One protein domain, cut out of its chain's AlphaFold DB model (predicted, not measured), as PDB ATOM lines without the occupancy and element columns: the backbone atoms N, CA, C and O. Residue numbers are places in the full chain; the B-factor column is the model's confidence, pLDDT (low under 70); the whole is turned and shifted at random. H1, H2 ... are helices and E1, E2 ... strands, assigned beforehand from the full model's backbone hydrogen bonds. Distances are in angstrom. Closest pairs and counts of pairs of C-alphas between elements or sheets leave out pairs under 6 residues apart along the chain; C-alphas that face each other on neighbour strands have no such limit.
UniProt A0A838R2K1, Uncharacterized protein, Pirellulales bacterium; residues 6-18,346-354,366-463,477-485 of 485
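Overview. This is residues 6 to 18, 346 to 354, 366 to 463 and 477 to 485 of the 485 residues of an uncharacterized protein of Pirellulales bacterium (UniProt A0A838R2K1). A long, twisted sheet of five strands forms a wall, with H3 packed over its E3 and E2 side and the short H2 over E4 on the same face. Beyond one end of the strands, H4 and H5 lead outward into an arm, of which residues 442 to 457 stick out. The 129 printed residues hold five named helices and five named strands, in the order E1, H1, H2, E2, H3, E3, E4, H4, H5, E5. The mixed sheet runs E3, E2, E4, E1, E5, and the class is mixed, helices and strands. The whole is loose, with a radius of gyration of the C-alphas of 18.8 A, and elongated, spanning 57 by 33 by 26 A.

Along the chain. E1, residues 6 to 14, begins at C-alpha 6 (12.437, -31.939, -10.665) and is 26.5 A long. After a cut come H1, residues 346 to 349, and, after another, H2, residues 371 to 375. E2, residues 378 to 386, is 26.9 A long; H3 is residues 394 to 401 and E3 residues 405 to 410. E4, residues 414 to 424, is the longest strand, 29.6 A, ending at C-alpha 424 (12.498, -37.953, -7.662). H4 is residues 426 to 433; H5, residues 438 to 448, is 15.5 A long. After the last cut, E5, residues 482 to 484, ends at C-alpha 484 (16.820, -27.770, -8.454).

Arrangement. E4 and E1 are antiparallel, with N 9 and O 419 at 2.9 A, within hydrogen-bond range. E4 and E2 are antiparallel, with N 382 and O 418 at 2.7 A. E3 and E2 are parallel, with N 406 and O 381 at 2.8 A. E2, H3 and E3 form a strand-helix-strand unit, two parallel neighbour strands with a helix between, and its crossover is right-handed. The edge strand E5 is antiparallel to E1; C-alphas 7 and 484 face each other at 5.0 A, with no N and O within range. H3 has a height over the sheet of 8.6 A; C-alphas 398 and 405 are its closest to E3, 5.7 A. H2 has a height of 8.4 A, on the same face. H1 only grazes the sheet, with residues 346 to 347. H2 and H4 only just touch, with 3 pairs of C-alphas within 8 A; the closest are His 375 and Thr 429, 6.2 A. H4 and H5 are not on the sheet, and are only just apart, at 8.2 A. Every O i to N i+4 pair is within range in H3, H4 and H5; H2 has 0 of 1, but 2 of 2 O i to N i+3 pairs, and H1 is too short for an O i to N i+4 pair.

Size, cuts and confidence. The C-alphas of Ala 392 and Asp 452 are the farthest apart, 58.5 A. The cuts span 12.9 A from C-alpha 18 to 346, 8.1 A from 354 to 366, and 29.0 A from 463 to 477. Of the links printed whole, none is long. Mean pLDDT of the printed part is 83.0; residues 353 to 354, 366 to 367, 457 to 463 and 477 to 485 are under 70.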
ATOM      1  N   ARG A   6      11.866 -31.861  -9.320       90.06
ATOM      2  CA  ARG A   6      12.437 -31.939 -10.665       90.06
ATOM      3  C   ARG A   6      13.854 -31.391 -10.676       90.06
ATOM      4  O   ARG A   6      14.192 -30.447  -9.968       90.06
ATOM      5  N   THR A   7      14.692 -31.971 -11.519       90.19
ATOM      6  CA  THR A   7      16.021 -31.426 -11.799       90.19
ATOM      7  C   THR A   7      16.314 -31.550 -13.278       90.19
ATOM      8  O   THR A   7      15.778 -32.428 -13.956       90.19
ATOM      9  N   PHE A   8      17.200 -30.702 -13.782       92.12
ATOM     10  CA  PHE A   8      17.687 -30.831 -15.145       92.12
ATOM     11  C   PHE A   8      19.193 -30.603 -15.240       92.12
ATOM     12  O   PHE A   8      19.782 -29.891 -14.426       92.12
ATOM     13  N   THR A   9      19.791 -31.200 -16.267       90.75
ATOM     14  CA  THR A   9      21.156 -30.913 -16.708       90.75
ATOM     15  C   THR A   9      21.088 -30.296 -18.096       90.75
ATOM     16  O   THR A   9      20.478 -30.880 -18.992       90.75
ATOM     17  N   LEU A  10      21.731 -29.144 -18.284       91.31
ATOM     18  CA  LEU A  10      21.916 -28.521 -19.594       91.31
ATOM     19  C   LEU A  10      23.371 -28.651 -20.037       91.31
ATOM     20  O   LEU A  10      24.292 -28.343 -19.281       91.31
ATOM     21  N   ARG A  11      23.570 -29.064 -21.286       91.12
ATOM     22  CA  ARG A  11      24.869 -29.082 -21.953       91.12
ATOM     23  C   ARG A  11      24.736 -28.425 -23.316       91.12
ATOM     24  O   ARG A  11      23.925 -28.839 -24.138       91.12
ATOM     25  N   LYS A  12      25.559 -27.412 -23.557       92.44
ATOM     26  CA  LYS A  12      25.704 -26.770 -24.860       92.44
ATOM     27  C   LYS A  12      26.943 -27.332 -25.550       92.44
ATOM     28  O   LYS A  12      28.007 -27.396 -24.939       92.44
ATOM     29  N   ILE A  13      26.791 -27.754 -26.796       92.25
ATOM     30  CA  ILE A  13      27.847 -28.334 -27.618       92.25
ATOM     31  C   ILE A  13      27.848 -27.575 -28.943       92.25
ATOM     32  O   ILE A  13      26.834 -27.587 -29.637       92.25
ATOM     33  N   PRO A  14      28.937 -26.899 -29.319       91.88
ATOM     34  CA  PRO A  14      28.990 -26.259 -30.624       91.88
ATOM     35  C   PRO A  14      29.019 -27.342 -31.717       91.88
ATOM     36  O   PRO A  14      29.785 -28.299 -31.600       91.88
ATOM     37  N   ALA A  15      28.209 -27.221 -32.782       91.12
ATOM     38  CA  ALA A  15      28.263 -28.191 -33.889       91.12
ATOM     39  C   ALA A  15      29.629 -28.186 -34.595       91.12
ATOM     40  O   ALA A  15      30.065 -29.206 -35.118       91.12
ATOM     41  N   ALA A  16      30.320 -27.047 -34.570       93.38
ATOM     42  CA  ALA A  16      31.720 -26.917 -34.945       93.38
ATOM     43  C   ALA A  16      32.394 -25.897 -34.025       93.38
ATOM     44  O   ALA A  16      31.771 -24.916 -33.619       93.38
ATOM     45  N   ALA A  17      33.671 -26.106 -33.702       93.00
ATOM     46  CA  ALA A  17      34.430 -25.140 -32.914       93.00
ATOM     47  C   ALA A  17      34.461 -23.773 -33.620       93.00
ATOM     48  O   ALA A  17      34.640 -23.713 -34.837       93.00
ATOM     49  N   GLY A  18      34.355 -22.671 -32.870       93.00
ATOM     50  CA  GLY A  18      34.395 -21.319 -33.451       93.00
ATOM     51  C   GLY A  18      35.643 -21.075 -34.310       93.00
ATOM     52  O   GLY A  18      35.539 -20.546 -35.412       93.00
ATOM     53  N   ALA A 346      29.965 -34.095 -34.683       91.06
ATOM     54  CA  ALA A 346      30.077 -33.474 -33.363       91.06
ATOM     55  C   ALA A 346      29.543 -34.365 -32.225       91.06
ATOM     56  O   ALA A 346      30.084 -34.323 -31.122       91.06
ATOM     57  N   PHE A 347      28.521 -35.195 -32.472       88.06
ATOM     58  CA  PHE A 347      28.068 -36.193 -31.493       88.06
ATOM     59  C   PHE A 347      29.112 -37.291 -31.271       88.06
ATOM     60  O   PHE A 347      29.367 -37.668 -30.129       88.06
ATOM     61  N   VAL A 348      29.733 -37.772 -32.352       88.31
ATOM     62  CA  VAL A 348      30.761 -38.821 -32.293       88.31
ATOM     63  C   VAL A 348      32.039 -38.305 -31.630       88.31
ATOM     64  O   VAL A 348      32.570 -38.962 -30.746       88.31
ATOM     65  N   GLY A 349      32.514 -37.116 -32.011       84.69
ATOM     66  CA  GLY A 349      33.769 -36.555 -31.502       84.69
ATOM     67  C   GLY A 349      33.730 -36.081 -30.046       84.69
ATOM     68  O   GLY A 349      34.782 -35.863 -29.459       84.69
ATOM     69  N   ASN A 350      32.540 -35.917 -29.460       82.44
ATOM     70  CA  ASN A 350      32.370 -35.580 -28.041       82.44
ATOM     71  C   ASN A 350      32.129 -36.815 -27.152       82.44
ATOM     72  O   ASN A 350      31.642 -36.656 -26.030       82.44
ATOM     73  N   ASP A 351      32.414 -38.019 -27.665       75.69
ATOM     74  CA  ASP A 351      32.243 -39.313 -26.988       75.69
ATOM     75  C   ASP A 351      30.830 -39.550 -26.425       75.69
ATOM     76  O   ASP A 351      30.634 -40.334 -25.500       75.69
ATOM     77  N   LEU A 352      29.810 -38.888 -26.985       71.06
ATOM     78  CA  LEU A 352      28.421 -39.035 -26.527       71.06
ATOM     79  C   LEU A 352      27.806 -40.374 -26.933       71.06
ATOM     80  O   LEU A 352      26.784 -40.785 -26.388       71.06
ATOM     81  N   ILE A 353      28.401 -41.020 -27.932       67.25
ATOM     82  CA  ILE A 353      27.993 -42.322 -28.431       67.25
ATOM     83  C   ILE A 353      29.127 -43.268 -28.073       67.25
ATOM     84  O   ILE A 353      30.150 -43.300 -28.755       67.25
ATOM     85  N   ALA A 354      28.952 -44.013 -26.980       58.09
ATOM     86  CA  ALA A 354      29.891 -45.053 -26.590       58.09
ATOM     87  C   ALA A 354      30.040 -46.031 -27.760       58.09
ATOM     88  O   ALA A 354      29.075 -46.664 -28.193       58.09
ATOM     89  N   TYR A 366      28.720 -40.433 -20.484       60.03
ATOM     90  CA  TYR A 366      27.304 -40.143 -20.750       60.03
ATOM     91  C   TYR A 366      27.060 -38.635 -20.578       60.03
ATOM     92  O   TYR A 366      27.674 -38.009 -19.709       60.03
ATOM     93  N   VAL A 367      26.170 -38.028 -21.382       64.25
ATOM     94  CA  VAL A 367      25.601 -36.710 -21.033       64.25
ATOM     95  C   VAL A 367      25.175 -36.832 -19.584       64.25
ATOM     96  O   VAL A 367      24.352 -37.698 -19.297       64.25
ATOM     97  N   ALA A 368      25.834 -36.080 -18.698       70.75
ATOM     98  CA  ALA A 368      25.767 -36.341 -17.272       70.75
ATOM     99  C   ALA A 368      24.300 -36.334 -16.850       70.75
ATOM    100  O   ALA A 368      23.677 -35.267 -16.774       70.75
ATOM    101  N   LEU A 369      23.766 -37.539 -16.617       82.94
ATOM    102  CA  LEU A 369      22.418 -37.712 -16.112       82.94
ATOM    103  C   LEU A 369      22.293 -36.813 -14.885       82.94
ATOM    104  O   LEU A 369      23.272 -36.673 -14.137       82.94
ATOM    105  N   PRO A 370      21.145 -36.146 -14.684       86.88
ATOM    106  CA  PRO A 370      20.990 -35.278 -13.534       86.88
ATOM    107  C   PRO A 370      21.407 -36.027 -12.272       86.88
ATOM    108  O   PRO A 370      20.928 -37.133 -12.041       86.88
ATOM    109  N   LYS A 371      22.327 -35.456 -11.481       86.25
ATOM    110  CA  LYS A 371      22.990 -36.169 -10.369       86.25
ATOM    111  C   LYS A 371      21.995 -36.859  -9.429       86.25
ATOM    112  O   LYS A 371      22.262 -37.941  -8.921       86.25
ATOM    113  N   LEU A 372      20.827 -36.245  -9.244       88.25
ATOM    114  CA  LEU A 372      19.765 -36.731  -8.362       88.25
ATOM    115  C   LEU A 372      19.010 -37.955  -8.908       88.25
ATOM    116  O   LEU A 372      18.306 -38.607  -8.142       88.25
ATOM    117  N   LEU A 373      19.174 -38.299 -10.188       89.00
ATOM    118  CA  LEU A 373      18.572 -39.483 -10.807       89.00
ATOM    119  C   LEU A 373      19.127 -40.794 -10.220       89.00
ATOM    120  O   LEU A 373      18.467 -41.826 -10.300       89.00
ATOM    121  N   ALA A 374      20.299 -40.760  -9.570       88.69
ATOM    122  CA  ALA A 374      20.848 -41.906  -8.839       88.69
ATOM    123  C   ALA A 374      19.908 -42.421  -7.729       88.69
ATOM    124  O   ALA A 374      19.973 -43.591  -7.357       88.69
ATOM    125  N   HIS A 375      19.000 -41.570  -7.233       89.50
ATOM    126  CA  HIS A 375      18.018 -41.921  -6.204       89.50
ATOM    127  C   HIS A 375      16.732 -42.540  -6.769       89.50
ATOM    128  O   HIS A 375      15.848 -42.902  -5.996       89.50
ATOM    129  N   GLY A 376      16.610 -42.673  -8.091       90.50
ATOM    130  CA  GLY A 376      15.408 -43.138  -8.787       90.50
ATOM    131  C   GLY A 376      14.646 -42.003  -9.478       90.50
ATOM    132  O   GLY A 376      15.173 -40.912  -9.669       90.50
ATOM    133  N   GLY A 377      13.395 -42.271  -9.857       91.94
ATOM    134  CA  GLY A 377      12.543 -41.352 -10.620       91.94
ATOM    135  C   GLY A 377      12.493 -41.670 -12.117       91.94
ATOM    136  O   GLY A 377      13.001 -42.696 -12.575       91.94
ATOM    137  N   ALA A 378      11.842 -40.794 -12.879       93.12
ATOM    138  CA  ALA A 378      11.738 -40.873 -14.333       93.12
ATOM    139  C   ALA A 378      12.550 -39.750 -14.990       93.12
ATOM    140  O   ALA A 378      12.774 -38.701 -14.388       93.12
ATOM    141  N   TYR A 379      12.994 -39.956 -16.231       93.06
ATOM    142  CA  TYR A 379      13.722 -38.937 -16.987       93.06
ATOM    143  C   TYR A 379      13.344 -38.926 -18.471       93.06
ATOM    144  O   TYR A 379      12.868 -39.920 -19.028       93.06
ATOM    145  N   ARG A 380      13.577 -37.778 -19.117       94.25
ATOM    146  CA  ARG A 380      13.418 -37.565 -20.560       94.25
ATOM    147  C   ARG A 380      14.561 -36.724 -21.090       94.25
ATOM    148  O   ARG A 380      15.046 -35.813 -20.418       94.25
ATOM    149  N   GLY A 381      14.950 -37.023 -22.320       94.12
ATOM    150  CA  GLY A 381      15.889 -36.204 -23.065       94.12
ATOM    151  C   GLY A 381      15.153 -35.121 -23.842       94.12
ATOM    152  O   GLY A 381      14.050 -35.325 -24.345       94.12
ATOM    153  N   LEU A 382      15.796 -33.980 -23.999       95.50
ATOM    154  CA  LEU A 382      15.416 -32.933 -24.924       95.50
ATOM    155  C   LEU A 382      16.679 -32.500 -25.668       95.50
ATOM    156  O   LEU A 382      17.630 -32.024 -25.056       95.50
ATOM    157  N   ALA A 383      16.695 -32.667 -26.984       95.69
ATOM    158  CA  ALA A 383      17.771 -32.194 -27.842       95.69
ATOM    159  C   ALA A 383      17.258 -31.046 -28.705       95.69
ATOM    160  O   ALA A 383      16.320 -31.216 -29.477       95.69
ATOM    161  N   VAL A 384      17.889 -29.884 -28.602       96.06
ATOM    162  CA  VAL A 384      17.681 -28.764 -29.515       96.06
ATOM    163  C   VAL A 384      18.824 -28.792 -30.521       96.06
ATOM    164  O   VAL A 384      19.979 -28.566 -30.163       96.06
ATOM    165  N   LEU A 385      18.504 -29.130 -31.766       95.69
ATOM    166  CA  LEU A 385      19.461 -29.276 -32.863       95.69
ATOM    167  C   LEU A 385      19.255 -28.141 -33.864       95.69
ATOM    168  O   LEU A 385      18.122 -27.679 -33.996       95.69
ATOM    169  N   PRO A 386      20.279 -27.719 -34.625       95.25
ATOM    170  CA  PRO A 386      20.075 -26.767 -35.712       95.25
ATOM    171  C   PRO A 386      18.916 -27.206 -36.615       95.25
ATOM    172  O   PRO A 386      18.807 -28.388 -36.953       95.25
ATOM    173  N   GLN A 387      18.036 -26.275 -36.994       94.25
ATOM    174  CA  GLN A 387      16.787 -26.592 -37.701       94.25
ATOM    175  C   GLN A 387      16.992 -27.483 -38.941       94.25
ATOM    176  O   GLN A 387      16.181 -28.369 -39.198       94.25
ATOM    177  N   GLN A 388      18.091 -27.288 -39.677       90.88
ATOM    178  CA  GLN A 388      18.432 -28.076 -40.867       90.88
ATOM    179  C   GLN A 388      18.857 -29.521 -40.548       90.88
ATOM    180  O   GLN A 388      18.720 -30.405 -41.391       90.88
ATOM    181  N   ALA A 389      19.352 -29.775 -39.335       92.50
ATOM    182  CA  ALA A 389      19.804 -31.087 -38.891       92.50
ATOM    183  C   ALA A 389      18.700 -31.904 -38.207       92.50
ATOM    184  O   ALA A 389      18.713 -33.128 -38.313       92.50
ATOM    185  N   ALA A 390      17.733 -31.247 -37.552       90.50
ATOM    186  CA  ALA A 390      16.800 -31.866 -36.603       90.50
ATOM    187  C   ALA A 390      16.118 -33.163 -37.092       90.50
ATOM    188  O   ALA A 390      15.965 -34.101 -36.311       90.50
ATOM    189  N   GLY A 391      15.746 -33.254 -38.374       90.19
ATOM    190  CA  GLY A 391      15.149 -34.469 -38.942       90.19
ATOM    191  C   GLY A 391      16.146 -35.628 -39.065       90.19
ATOM    192  O   GLY A 391      15.940 -36.696 -38.489       90.19
ATOM    193  N   ALA A 392      17.247 -35.404 -39.784       89.69
ATOM    194  CA  ALA A 392      18.238 -36.433 -40.111       89.69
ATOM    195  C   ALA A 392      19.105 -36.859 -38.911       89.69
ATOM    196  O   ALA A 392      19.647 -37.962 -38.900       89.69
ATOM    197  N   THR A 393      19.247 -36.005 -37.896       90.00
ATOM    198  CA  THR A 393      20.069 -36.283 -36.706       90.00
ATOM    199  C   THR A 393      19.254 -36.725 -35.491       90.00
ATOM    200  O   THR A 393      19.829 -37.023 -34.445       90.00
ATOM    201  N   SER A 394      17.931 -36.857 -35.631       90.69
ATOM    202  CA  SER A 394      17.039 -37.310 -34.557       90.69
ATOM    203  C   SER A 394      17.390 -38.703 -34.024       90.69
ATOM    204  O   SER A 394      17.427 -38.908 -32.812       90.69
ATOM    205  N   GLN A 395      17.726 -39.645 -34.912       90.25
ATOM    206  CA  GLN A 395      18.156 -40.994 -34.529       90.25
ATOM    207  C   GLN A 395      19.468 -40.969 -33.741       90.25
ATOM    208  O   GLN A 395      19.606 -41.676 -32.749       90.25
ATOM    209  N   VAL A 396      20.409 -40.111 -34.137       88.94
ATOM    210  CA  VAL A 396      21.700 -39.954 -33.454       88.94
ATOM    211  C   VAL A 396      21.504 -39.354 -32.061       88.94
ATOM    212  O   VAL A 396      22.081 -39.845 -31.094       88.94
ATOM    213  N   ALA A 397      20.613 -38.366 -31.928       89.81
ATOM    214  CA  ALA A 397      20.225 -37.829 -30.629       89.81
ATOM    215  C   ALA A 397      19.538 -38.884 -29.741       89.81
ATOM    216  O   ALA A 397      19.796 -38.919 -28.542       89.81
ATOM    217  N   ALA A 398      18.711 -39.767 -30.313       90.38
ATOM    218  CA  ALA A 398      18.067 -40.863 -29.580       90.38
ATOM    219  C   ALA A 398      19.063 -41.927 -29.110       90.38
ATOM    220  O   ALA A 398      18.947 -42.424 -27.993       90.38
ATOM    221  N   VAL A 399      20.081 -42.234 -29.915       87.50
ATOM    222  CA  VAL A 399      21.179 -43.115 -29.494       87.50
ATOM    223  C   VAL A 399      21.988 -42.473 -28.359       87.50
ATOM    224  O   VAL A 399      22.314 -43.154 -27.394       87.50
ATOM    225  N   ALA A 400      22.264 -41.167 -28.434       85.19
ATOM    226  CA  ALA A 400      23.075 -40.457 -27.440       85.19
ATOM    227  C   ALA A 400      22.342 -40.166 -26.111       85.19
ATOM    228  O   ALA A 400      22.959 -40.175 -25.049       85.19
ATOM    229  N   LEU A 401      21.038 -39.864 -26.150       86.56
ATOM    230  CA  LEU A 401      20.253 -39.442 -24.977       86.56
ATOM    231  C   LEU A 401      19.257 -40.494 -24.472       86.56
ATOM    232  O   LEU A 401      18.647 -40.293 -23.420       86.56
ATOM    233  N   GLY A 402      19.084 -41.594 -25.202       87.50
ATOM    234  CA  GLY A 402      18.134 -42.656 -24.892       87.50
ATOM    235  C   GLY A 402      16.793 -42.538 -25.633       87.50
ATOM    236  O   GLY A 402      16.507 -41.545 -26.309       87.50
ATOM    237  N   PRO A 403      15.925 -43.558 -25.491       86.19
ATOM    238  CA  PRO A 403      14.711 -43.719 -26.297       86.19
ATOM    239  C   PRO A 403      13.639 -42.646 -26.047       86.19
ATOM    240  O   PRO A 403      12.766 -42.451 -26.887       86.19
ATOM    241  N   ASN A 404      13.709 -41.929 -24.921       89.25
ATOM    242  CA  ASN A 404      12.733 -40.910 -24.517       89.25
ATOM    243  C   ASN A 404      13.185 -39.478 -24.866       89.25
ATOM    244  O   ASN A 404      12.878 -38.536 -24.128       89.25
ATOM    245  N   VAL A 405      13.961 -39.295 -25.939       94.62
ATOM    246  CA  VAL A 405      14.390 -37.962 -26.378       94.62
ATOM    247  C   VAL A 405      13.310 -37.273 -27.215       94.62
ATOM    248  O   VAL A 405      12.760 -37.837 -28.157       94.62
ATOM    249  N   SER A 406      13.029 -36.012 -26.899       95.81
ATOM    250  CA  SER A 406      12.314 -35.095 -27.788       95.81
ATOM    251  C   SER A 406      13.327 -34.250 -28.553       95.81
ATOM    252  O   SER A 406      14.205 -33.644 -27.944       95.81
ATOM    253  N   VAL A 407      13.220 -34.200 -29.879       95.62
ATOM    254  CA  VAL A 407      14.125 -33.409 -30.725       95.62
ATOM    255  C   VAL A 407      13.390 -32.171 -31.223       95.62
ATOM    256  O   VAL A 407      12.326 -32.279 -31.828       95.62
ATOM    257  N   LEU A 408      13.958 -30.996 -30.966       96.25
ATOM    258  CA  LEU A 408      13.447 -29.702 -31.405       96.25
ATOM    259  C   LEU A 408      14.425 -29.046 -32.379       96.25
ATOM    260  O   LEU A 408      15.641 -29.164 -32.234       96.25
ATOM    261  N   GLY A 409      13.886 -28.308 -33.350       95.31
ATOM    262  CA  GLY A 409      14.675 -27.409 -34.190       95.31
ATOM    263  C   GLY A 409      14.981 -26.109 -33.448       95.31
ATOM    264  O   GLY A 409      14.065 -25.393 -33.050       95.31
ATOM    265  N   GLY A 410      16.261 -25.811 -33.260       92.44
ATOM    266  CA  GLY A 410      16.778 -24.574 -32.692       92.44
ATOM    267  C   GLY A 410      17.288 -23.594 -33.744       92.44
ATOM    268  O   GLY A 410      17.467 -23.931 -34.917       92.44
ATOM    269  N   ILE A 411      17.549 -22.371 -33.283       90.06
ATOM    270  CA  ILE A 411      18.177 -21.296 -34.057       90.06
ATOM    271  C   ILE A 411      19.678 -21.292 -33.737       90.06
ATOM    272  O   ILE A 411      20.055 -21.342 -32.569       90.06
ATOM    273  N   GLY A 412      20.519 -21.193 -34.768       89.69
ATOM    274  CA  GLY A 412      21.981 -21.159 -34.640       89.69
ATOM    275  C   GLY A 412      22.660 -22.494 -34.959       89.69
ATOM    276  O   GLY A 412      22.037 -23.417 -35.485       89.69
ATOM    277  N   SER A 413      23.959 -22.569 -34.665       91.50
ATOM    278  CA  SER A 413      24.828 -23.729 -34.922       91.50
ATOM    279  C   SER A 413      25.120 -24.565 -33.677       91.50
ATOM    280  O   SER A 413      25.902 -25.508 -33.738       91.50
ATOM    281  N   ASP A 414      24.520 -24.235 -32.539       93.62
ATOM    282  CA  ASP A 414      24.754 -24.949 -31.291       93.62
ATOM    283  C   ASP A 414      23.759 -26.099 -31.108       93.62
ATOM    284  O   ASP A 414      22.572 -25.992 -31.414       93.62
ATOM    285  N   ILE A 415      24.261 -27.197 -30.561       94.00
ATOM    286  CA  ILE A 415      23.497 -28.343 -30.086       94.00
ATOM    287  C   ILE A 415      23.270 -28.130 -28.589       94.00
ATOM    288  O   ILE A 415      24.227 -28.000 -27.823       94.00
ATOM    289  N   VAL A 416      22.018 -28.105 -28.141       94.56
ATOM    290  CA  VAL A 416      21.700 -28.038 -26.708       94.56
ATOM    291  C   VAL A 416      21.053 -29.341 -26.289       94.56
ATOM    292  O   VAL A 416      20.003 -29.721 -26.797       94.56
ATOM    293  N   LEU A 417      21.684 -30.026 -25.347       93.94
ATOM    294  CA  LEU A 417      21.181 -31.252 -24.753       93.94
ATOM    295  C   LEU A 417      20.671 -30.918 -23.354       93.94
ATOM    296  O   LEU A 417      21.391 -30.347 -22.536       93.94
ATOM    297  N   CYS A 418      19.422 -31.264 -23.093       93.81
ATOM    298  CA  CYS A 418      18.772 -31.132 -21.806       93.81
ATOM    299  C   CYS A 418      18.292 -32.512 -21.366       93.81
ATOM    300  O   CYS A 418      17.657 -33.230 -22.133       93.81
ATOM    301  N   GLN A 419      18.595 -32.894 -20.136       93.19
ATOM    302  CA  GLN A 419      18.008 -34.074 -19.516       93.19
ATOM    303  C   GLN A 419      17.215 -33.610 -18.308       93.19
ATOM    304  O   GLN A 419      17.786 -33.026 -17.392       93.19
ATOM    305  N   GLU A 420      15.907 -33.845 -18.326       94.44
ATOM    306  CA  GLU A 420      15.003 -33.521 -17.223       94.44
ATOM    307  C   GLU A 420      14.657 -34.811 -16.483       94.44
ATOM    308  O   GLU A 420      14.250 -35.792 -17.107       94.44
ATOM    309  N   ALA A 421      14.797 -34.791 -15.159       93.31
ATOM    310  CA  ALA A 421      14.349 -35.841 -14.260       93.31
ATOM    311  C   ALA A 421      13.190 -35.334 -13.391       93.31
ATOM    312  O   ALA A 421      13.211 -34.193 -12.918       93.31
ATOM    313  N   TRP A 422      12.189 -36.181 -13.174       94.12
ATOM    314  CA  TRP A 422      11.022 -35.908 -12.336       94.12
ATOM    315  C   TRP A 422      10.635 -37.149 -11.526       94.12
ATOM    316  O   TRP A 422      11.227 -38.219 -11.675       94.12
ATOM    317  N   ASP A 423       9.657 -36.991 -10.632       93.75
ATOM    318  CA  ASP A 423       9.244 -38.023  -9.671       93.75
ATOM    319  C   ASP A 423      10.412 -38.533  -8.813       93.75
ATOM    320  O   ASP A 423      10.476 -39.703  -8.434       93.75
ATOM    321  N   LEU A 424      11.349 -37.632  -8.496       92.38
ATOM    322  CA  LEU A 424      12.498 -37.953  -7.662       92.38
ATOM    323  C   LEU A 424      12.033 -38.195  -6.220       92.38
ATOM    324  O   LEU A 424      11.291 -37.372  -5.663       92.38
ATOM    325  N   PRO A 425      12.458 -39.297  -5.585       91.12
ATOM    326  CA  PRO A 425      12.043 -39.596  -4.227       91.12
ATOM    327  C   PRO A 425      12.656 -38.593  -3.242       91.12
ATOM    328  O   PRO A 425      13.852 -38.600  -2.969       91.12
ATOM    329  N   LEU A 426      11.801 -37.747  -2.660       88.00
ATOM    330  CA  LEU A 426      12.210 -36.631  -1.801       88.00
ATOM    331  C   LEU A 426      13.104 -37.051  -0.628       88.00
ATOM    332  O   LEU A 426      14.052 -36.345  -0.313       88.00
ATOM    333  N   VAL A 427      12.805 -38.177   0.025       88.38
ATOM    334  CA  VAL A 427      13.516 -38.619   1.238       88.38
ATOM    335  C   VAL A 427      14.987 -38.970   0.964       88.38
ATOM    336  O   VAL A 427      15.846 -38.348   1.589       88.38
ATOM    337  N   PRO A 428      15.324 -39.910   0.056       89.69
ATOM    338  CA  PRO A 428      16.720 -40.207  -0.266       89.69
ATOM    339  C   PRO A 428      17.430 -39.017  -0.922       89.69
ATOM    340  O   PRO A 428      18.575 -38.743  -0.577       89.69
ATOM    341  N   THR A 429      16.747 -38.243  -1.774       89.94
ATOM    342  CA  THR A 429      17.337 -37.040  -2.375       89.94
ATOM    343  C   THR A 429      17.686 -35.981  -1.327       89.94
ATOM    344  O   THR A 429      18.783 -35.430  -1.353       89.94
ATOM    345  N   ALA A 430      16.794 -35.708  -0.372       88.31
ATOM    346  CA  ALA A 430      17.068 -34.776   0.718       88.31
ATOM    347  C   ALA A 430      18.189 -35.289   1.631       88.31
ATOM    348  O   ALA A 430      19.038 -34.497   2.034       88.31
ATOM    349  N   ALA A 431      18.214 -36.595   1.928       89.88
ATOM    350  CA  ALA A 431      19.273 -37.222   2.714       89.88
ATOM    351  C   ALA A 431      20.651 -37.078   2.045       89.88
ATOM    352  O   ALA A 431      21.627 -36.780   2.726       89.88
ATOM    353  N   ASP A 432      20.729 -37.231   0.725       88.56
ATOM    354  CA  ASP A 432      21.960 -37.053  -0.049       88.56
ATOM    355  C   ASP A 432      22.390 -35.582  -0.154       88.56
ATOM    356  O   ASP A 432      23.556 -35.257   0.063       88.56
ATOM    357  N   LEU A 433      21.440 -34.664  -0.369       86.50
ATOM    358  CA  LEU A 433      21.708 -33.219  -0.382       86.50
ATOM    359  C   LEU A 433      22.308 -32.725   0.941       86.50
ATOM    360  O   LEU A 433      23.182 -31.858   0.935       86.50
ATOM    361  N   ILE A 434      21.874 -33.292   2.072       90.12
ATOM    362  CA  ILE A 434      22.461 -33.012   3.391       90.12
ATOM    363  C   ILE A 434      23.657 -33.917   3.717       90.12
ATOM    364  O   ILE A 434      24.150 -33.878   4.839       90.12
ATOM    365  N   GLN A 435      24.134 -34.738   2.778       89.12
ATOM    366  CA  GLN A 435      25.258 -35.668   2.958       89.12
ATOM    367  C   GLN A 435      25.067 -36.617   4.156       89.12
ATOM    368  O   GLN A 435      25.999 -36.907   4.905       89.12
ATOM    369  N   GLY A 436      23.827 -37.039   4.407       86.56
ATOM    370  CA  GLY A 436      23.450 -37.892   5.537       86.56
ATOM    371  C   GLY A 436      23.557 -37.222   6.912       86.56
ATOM    372  O   GLY A 436      23.408 -37.891   7.937       86.56
ATOM    373  N   ARG A 437      23.807 -35.909   6.974       93.44
ATOM    374  CA  ARG A 437      23.976 -35.169   8.226       93.44
ATOM    375  C   ARG A 437      22.652 -34.962   8.957       93.44
ATOM    376  O   ARG A 437      21.848 -34.091   8.627       93.44
ATOM    377  N   ARG A 438      22.444 -35.767   9.999       90.88
ATOM    378  CA  ARG A 438      21.223 -35.770  10.818       90.88
ATOM    379  C   ARG A 438      20.915 -34.418  11.476       90.88
ATOM    380  O   ARG A 438      19.745 -34.076  11.623       90.88
ATOM    381  N   ASP A 439      21.934 -33.645  11.841       91.12
ATOM    382  CA  ASP A 439      21.779 -32.323  12.454       91.12
ATOM    383  C   ASP A 439      21.033 -31.334  11.546       91.12
ATOM    384  O   ASP A 439      20.229 -30.544  12.041       91.12
ATOM    385  N   TYR A 440      21.199 -31.430  10.223       87.31
ATOM    386  CA  TYR A 440      20.442 -30.604   9.279       87.31
ATOM    387  C   TYR A 440      18.970 -31.003   9.176       87.31
ATOM    388  O   TYR A 440      18.114 -30.125   9.088       87.31
ATOM    389  N   ALA A 441      18.652 -32.297   9.253       84.81
ATOM    390  CA  ALA A 441      17.264 -32.757   9.287       84.81
ATOM    391  C   ALA A 441      16.555 -32.314  10.580       84.81
ATOM    392  O   ALA A 441      15.427 -31.822  10.537       84.81
ATOM    393  N   GLU A 442      17.231 -32.426  11.729       86.69
ATOM    394  CA  GLU A 442      16.704 -31.954  13.016       86.69
ATOM    395  C   GLU A 442      16.537 -30.430  13.042       86.69
ATOM    396  O   GLU A 442      15.532 -29.926  13.549       86.69
ATOM    397  N   PHE A 443      17.486 -29.688  12.464       84.31
ATOM    398  CA  PHE A 443      17.378 -28.242  12.304       84.31
ATOM    399  C   PHE A 443      16.193 -27.867  11.406       84.31
ATOM    400  O   PHE A 443      15.357 -27.069  11.823       84.31
ATOM    401  N   ALA A 444      16.061 -28.485  10.229       81.25
ATOM    402  CA  ALA A 444      14.942 -28.253   9.321       81.25
ATOM    403  C   ALA A 444      13.590 -28.542   9.991       81.25
ATOM    404  O   ALA A 444      12.675 -27.733   9.880       81.25
ATOM    405  N   ALA A 445      13.478 -29.630  10.763       81.38
ATOM    406  CA  ALA A 445      12.265 -29.947  11.518       81.38
ATOM    407  C   ALA A 445      11.906 -28.851  12.540       81.38
ATOM    408  O   ALA A 445      10.753 -28.431  12.600       81.38
ATOM    409  N   ARG A 446      12.889 -28.332  13.295       82.38
ATOM    410  CA  ARG A 446      12.678 -27.212  14.240       82.38
ATOM    411  C   ARG A 446      12.285 -25.923  13.523       82.38
ATOM    412  O   ARG A 446      11.471 -25.152  14.026       82.38
ATOM    413  N   VAL A 447      12.878 -25.684  12.362       78.88
ATOM    414  CA  VAL A 447      12.703 -24.468  11.570       78.88
ATOM    415  C   VAL A 447      11.350 -24.445  10.854       78.88
ATOM    416  O   VAL A 447      10.675 -23.425  10.889       78.88
ATOM    417  N   VAL A 448      10.888 -25.569  10.302       73.94
ATOM    418  CA  VAL A 448       9.556 -25.690   9.675       73.94
ATOM    419  C   VAL A 448       8.426 -25.471  10.687       73.94
ATOM    420  O   VAL A 448       7.373 -24.951  10.331       73.94
ATOM    421  N   THR A 449       8.640 -25.811  11.962       77.56
ATOM    422  CA  THR A 449       7.657 -25.555  13.029       77.56
ATOM    423  C   THR A 449       7.628 -24.106  13.523       77.56
ATOM    424  O   THR A 449       6.772 -23.761  14.337       77.56
ATOM    425  N   ARG A 450       8.534 -23.241  13.049       74.12
ATOM    426  CA  ARG A 450       8.525 -21.816  13.394       74.12
ATOM    427  C   ARG A 450       7.481 -21.076  12.567       74.12
ATOM    428  O   ARG A 450       7.681 -20.814  11.383       74.12
ATOM    429  N   SER A 451       6.387 -20.705  13.223       76.25
ATOM    430  CA  SER A 451       5.342 -19.835  12.674       76.25
ATOM    431  C   SER A 451       5.673 -18.343  12.787       76.25
ATOM    432  O   SER A 451       4.946 -17.517  12.248       76.25
ATOM    433  N   ASP A 452       6.732 -17.984  13.519       81.44
ATOM    434  CA  ASP A 452       7.160 -16.601  13.759       81.44
ATOM    435  C   ASP A 452       8.081 -16.047  12.659       81.44
ATOM    436  O   ASP A 452       8.387 -14.856  12.649       81.44
ATOM    437  N   VAL A 453       8.503 -16.893  11.714       74.38
ATOM    438  CA  VAL A 453       9.309 -16.500  10.557       74.38
ATOM    439  C   VAL A 453       8.412 -16.481   9.318       74.38
ATOM    440  O   VAL A 453       7.856 -17.521   8.960       74.38
ATOM    441  N   PRO A 454       8.255 -15.334   8.634       71.69
ATOM    442  CA  PRO A 454       7.548 -15.289   7.364       71.69
ATOM    443  C   PRO A 454       8.402 -15.978   6.294       71.69
ATOM    444  O   PRO A 454       9.319 -15.386   5.728       71.69
ATOM    445  N   TRP A 455       8.120 -17.255   6.039       73.62
ATOM    446  CA  TRP A 455       8.773 -18.019   4.981       73.62
ATOM    447  C   TRP A 455       8.389 -17.456   3.616       73.62
ATOM    448  O   TRP A 455       7.218 -17.483   3.231       73.62
ATOM    449  N   THR A 456       9.373 -16.973   2.860       71.75
ATOM    450  CA  THR A 456       9.170 -16.670   1.442       71.75
ATOM    451  C   THR A 456       8.854 -17.981   0.717       71.75
ATOM    452  O   THR A 456       9.640 -18.926   0.828       71.75
ATOM    453  N   PRO A 457       7.729 -18.080  -0.012       66.50
ATOM    454  CA  PRO A 457       7.428 -19.270  -0.794       66.50
ATOM    455  C   PRO A 457       8.583 -19.569  -1.754       66.50
ATOM    456  O   PRO A 457       9.045 -18.663  -2.440       66.50
ATOM    457  N   LEU A 458       9.020 -20.828  -1.848       54.50
ATOM    458  CA  LEU A 458      10.069 -21.239  -2.800       54.50
ATOM    459  C   LEU A 458       9.694 -20.925  -4.259       54.50
ATOM    460  O   LEU A 458      10.564 -20.752  -5.104       54.50
ATOM    461  N   THR A 459       8.394 -20.814  -4.544       54.88
ATOM    462  CA  THR A 459       7.838 -20.448  -5.851       54.88
ATOM    463  C   THR A 459       7.603 -18.946  -6.021       54.88
ATOM    464  O   THR A 459       7.051 -18.532  -7.041       54.88
ATOM    465  N   ALA A 460       7.930 -18.119  -5.024       63.44
ATOM    466  CA  ALA A 460       7.855 -16.677  -5.193       63.44
ATOM    467  C   ALA A 460       8.908 -16.260  -6.233       63.44
ATOM    468  O   ALA A 460      10.046 -16.729  -6.155       63.44
ATOM    469  N   PRO A 461       8.560 -15.403  -7.214       58.31
ATOM    470  CA  PRO A 461       9.550 -14.877  -8.141       58.31
ATOM    471  C   PRO A 461      10.688 -14.247  -7.329       58.31
ATOM    472  O   PRO A 461      10.406 -13.634  -6.293       58.31
ATOM    473  N   PRO A 462      11.954 -14.409  -7.754       59.97
ATOM    474  CA  PRO A 462      13.078 -13.854  -7.022       59.97
ATOM    475  C   PRO A 462      12.817 -12.364  -6.826       59.97
ATOM    476  O   PRO A 462      12.696 -11.610  -7.794       59.97
ATOM    477  N   VAL A 463      12.659 -11.951  -5.567       58.47
ATOM    478  CA  VAL A 463      12.580 -10.535  -5.213       58.47
ATOM    479  C   VAL A 463      13.879  -9.939  -5.732       58.47
ATOM    480  O   VAL A 463      14.938 -10.395  -5.306       58.47
ATOM    481  N   SER A 477      34.489 -22.186 -19.435       39.34
ATOM    482  CA  SER A 477      34.364 -23.621 -19.174       39.34
ATOM    483  C   SER A 477      32.928 -24.039 -19.477       39.34
ATOM    484  O   SER A 477      32.006 -23.261 -19.234       39.34
ATOM    485  N   ALA A 478      32.726 -25.254 -19.994       43.28
ATOM    486  CA  ALA A 478      31.396 -25.826 -20.197       43.28
ATOM    487  C   ALA A 478      30.608 -25.776 -18.875       43.28
ATOM    488  O   ALA A 478      30.849 -26.555 -17.953       43.28
ATOM    489  N   LEU A 479      29.708 -24.801 -18.765       40.09
ATOM    490  CA  LEU A 479      28.986 -24.513 -17.537       40.09
ATOM    491  C   LEU A 479      27.841 -25.517 -17.427       40.09
ATOM    492  O   LEU A 479      26.799 -25.373 -18.063       40.09
ATOM    493  N   VAL A 480      28.054 -26.566 -16.635       46.19
ATOM    494  CA  VAL A 480      26.977 -27.470 -16.230       46.19
ATOM    495  C   VAL A 480      26.211 -26.776 -15.112       46.19
ATOM    496  O   VAL A 480      26.574 -26.857 -13.939       46.19
ATOM    497  N   VAL A 481      25.163 -26.046 -15.480       45.66
ATOM    498  CA  VAL A 481      24.254 -25.446 -14.502       45.66
ATOM    499  C   VAL A 481      23.240 -26.504 -14.084       45.66
ATOM    500  O   VAL A 481      22.453 -26.973 -14.903       45.66
ATOM    501  N   THR A 482      23.272 -26.898 -12.811       44.12
ATOM    502  CA  THR A 482      22.231 -27.736 -12.199       44.12
ATOM    503  C   THR A 482      21.314 -26.825 -11.394       44.12
ATOM    504  O   THR A 482      21.741 -26.265 -10.386       44.12
ATOM    505  N   HIS A 483      20.069 -26.658 -11.835       42.38
ATOM    506  CA  HIS A 483      19.031 -26.012 -11.033       42.38
ATOM    507  C   HIS A 483      18.099 -27.081 -10.460       42.38
ATOM    508  O   HIS A 483      17.661 -27.984 -11.174       42.38
ATOM    509  N   VAL A 484      17.803 -26.955  -9.169       42.34
ATOM    510  CA  VAL A 484      16.820 -27.770  -8.454       42.34
ATOM    511  C   VAL A 484      15.565 -26.911  -8.314       42.34
ATOM    512  O   VAL A 484      15.657 -25.814  -7.758       42.34
ATOM    513  N   LEU A 485      14.442 -27.369  -8.875       42.78
ATOM    514  CA  LEU A 485      13.150 -26.666  -8.864       42.78
ATOM    515  C   LEU A 485      12.096 -27.448  -8.082       42.78
ATOM    516  O   LEU A 485      11.999 -28.685  -8.279       42.78
TER     517      LEU A 485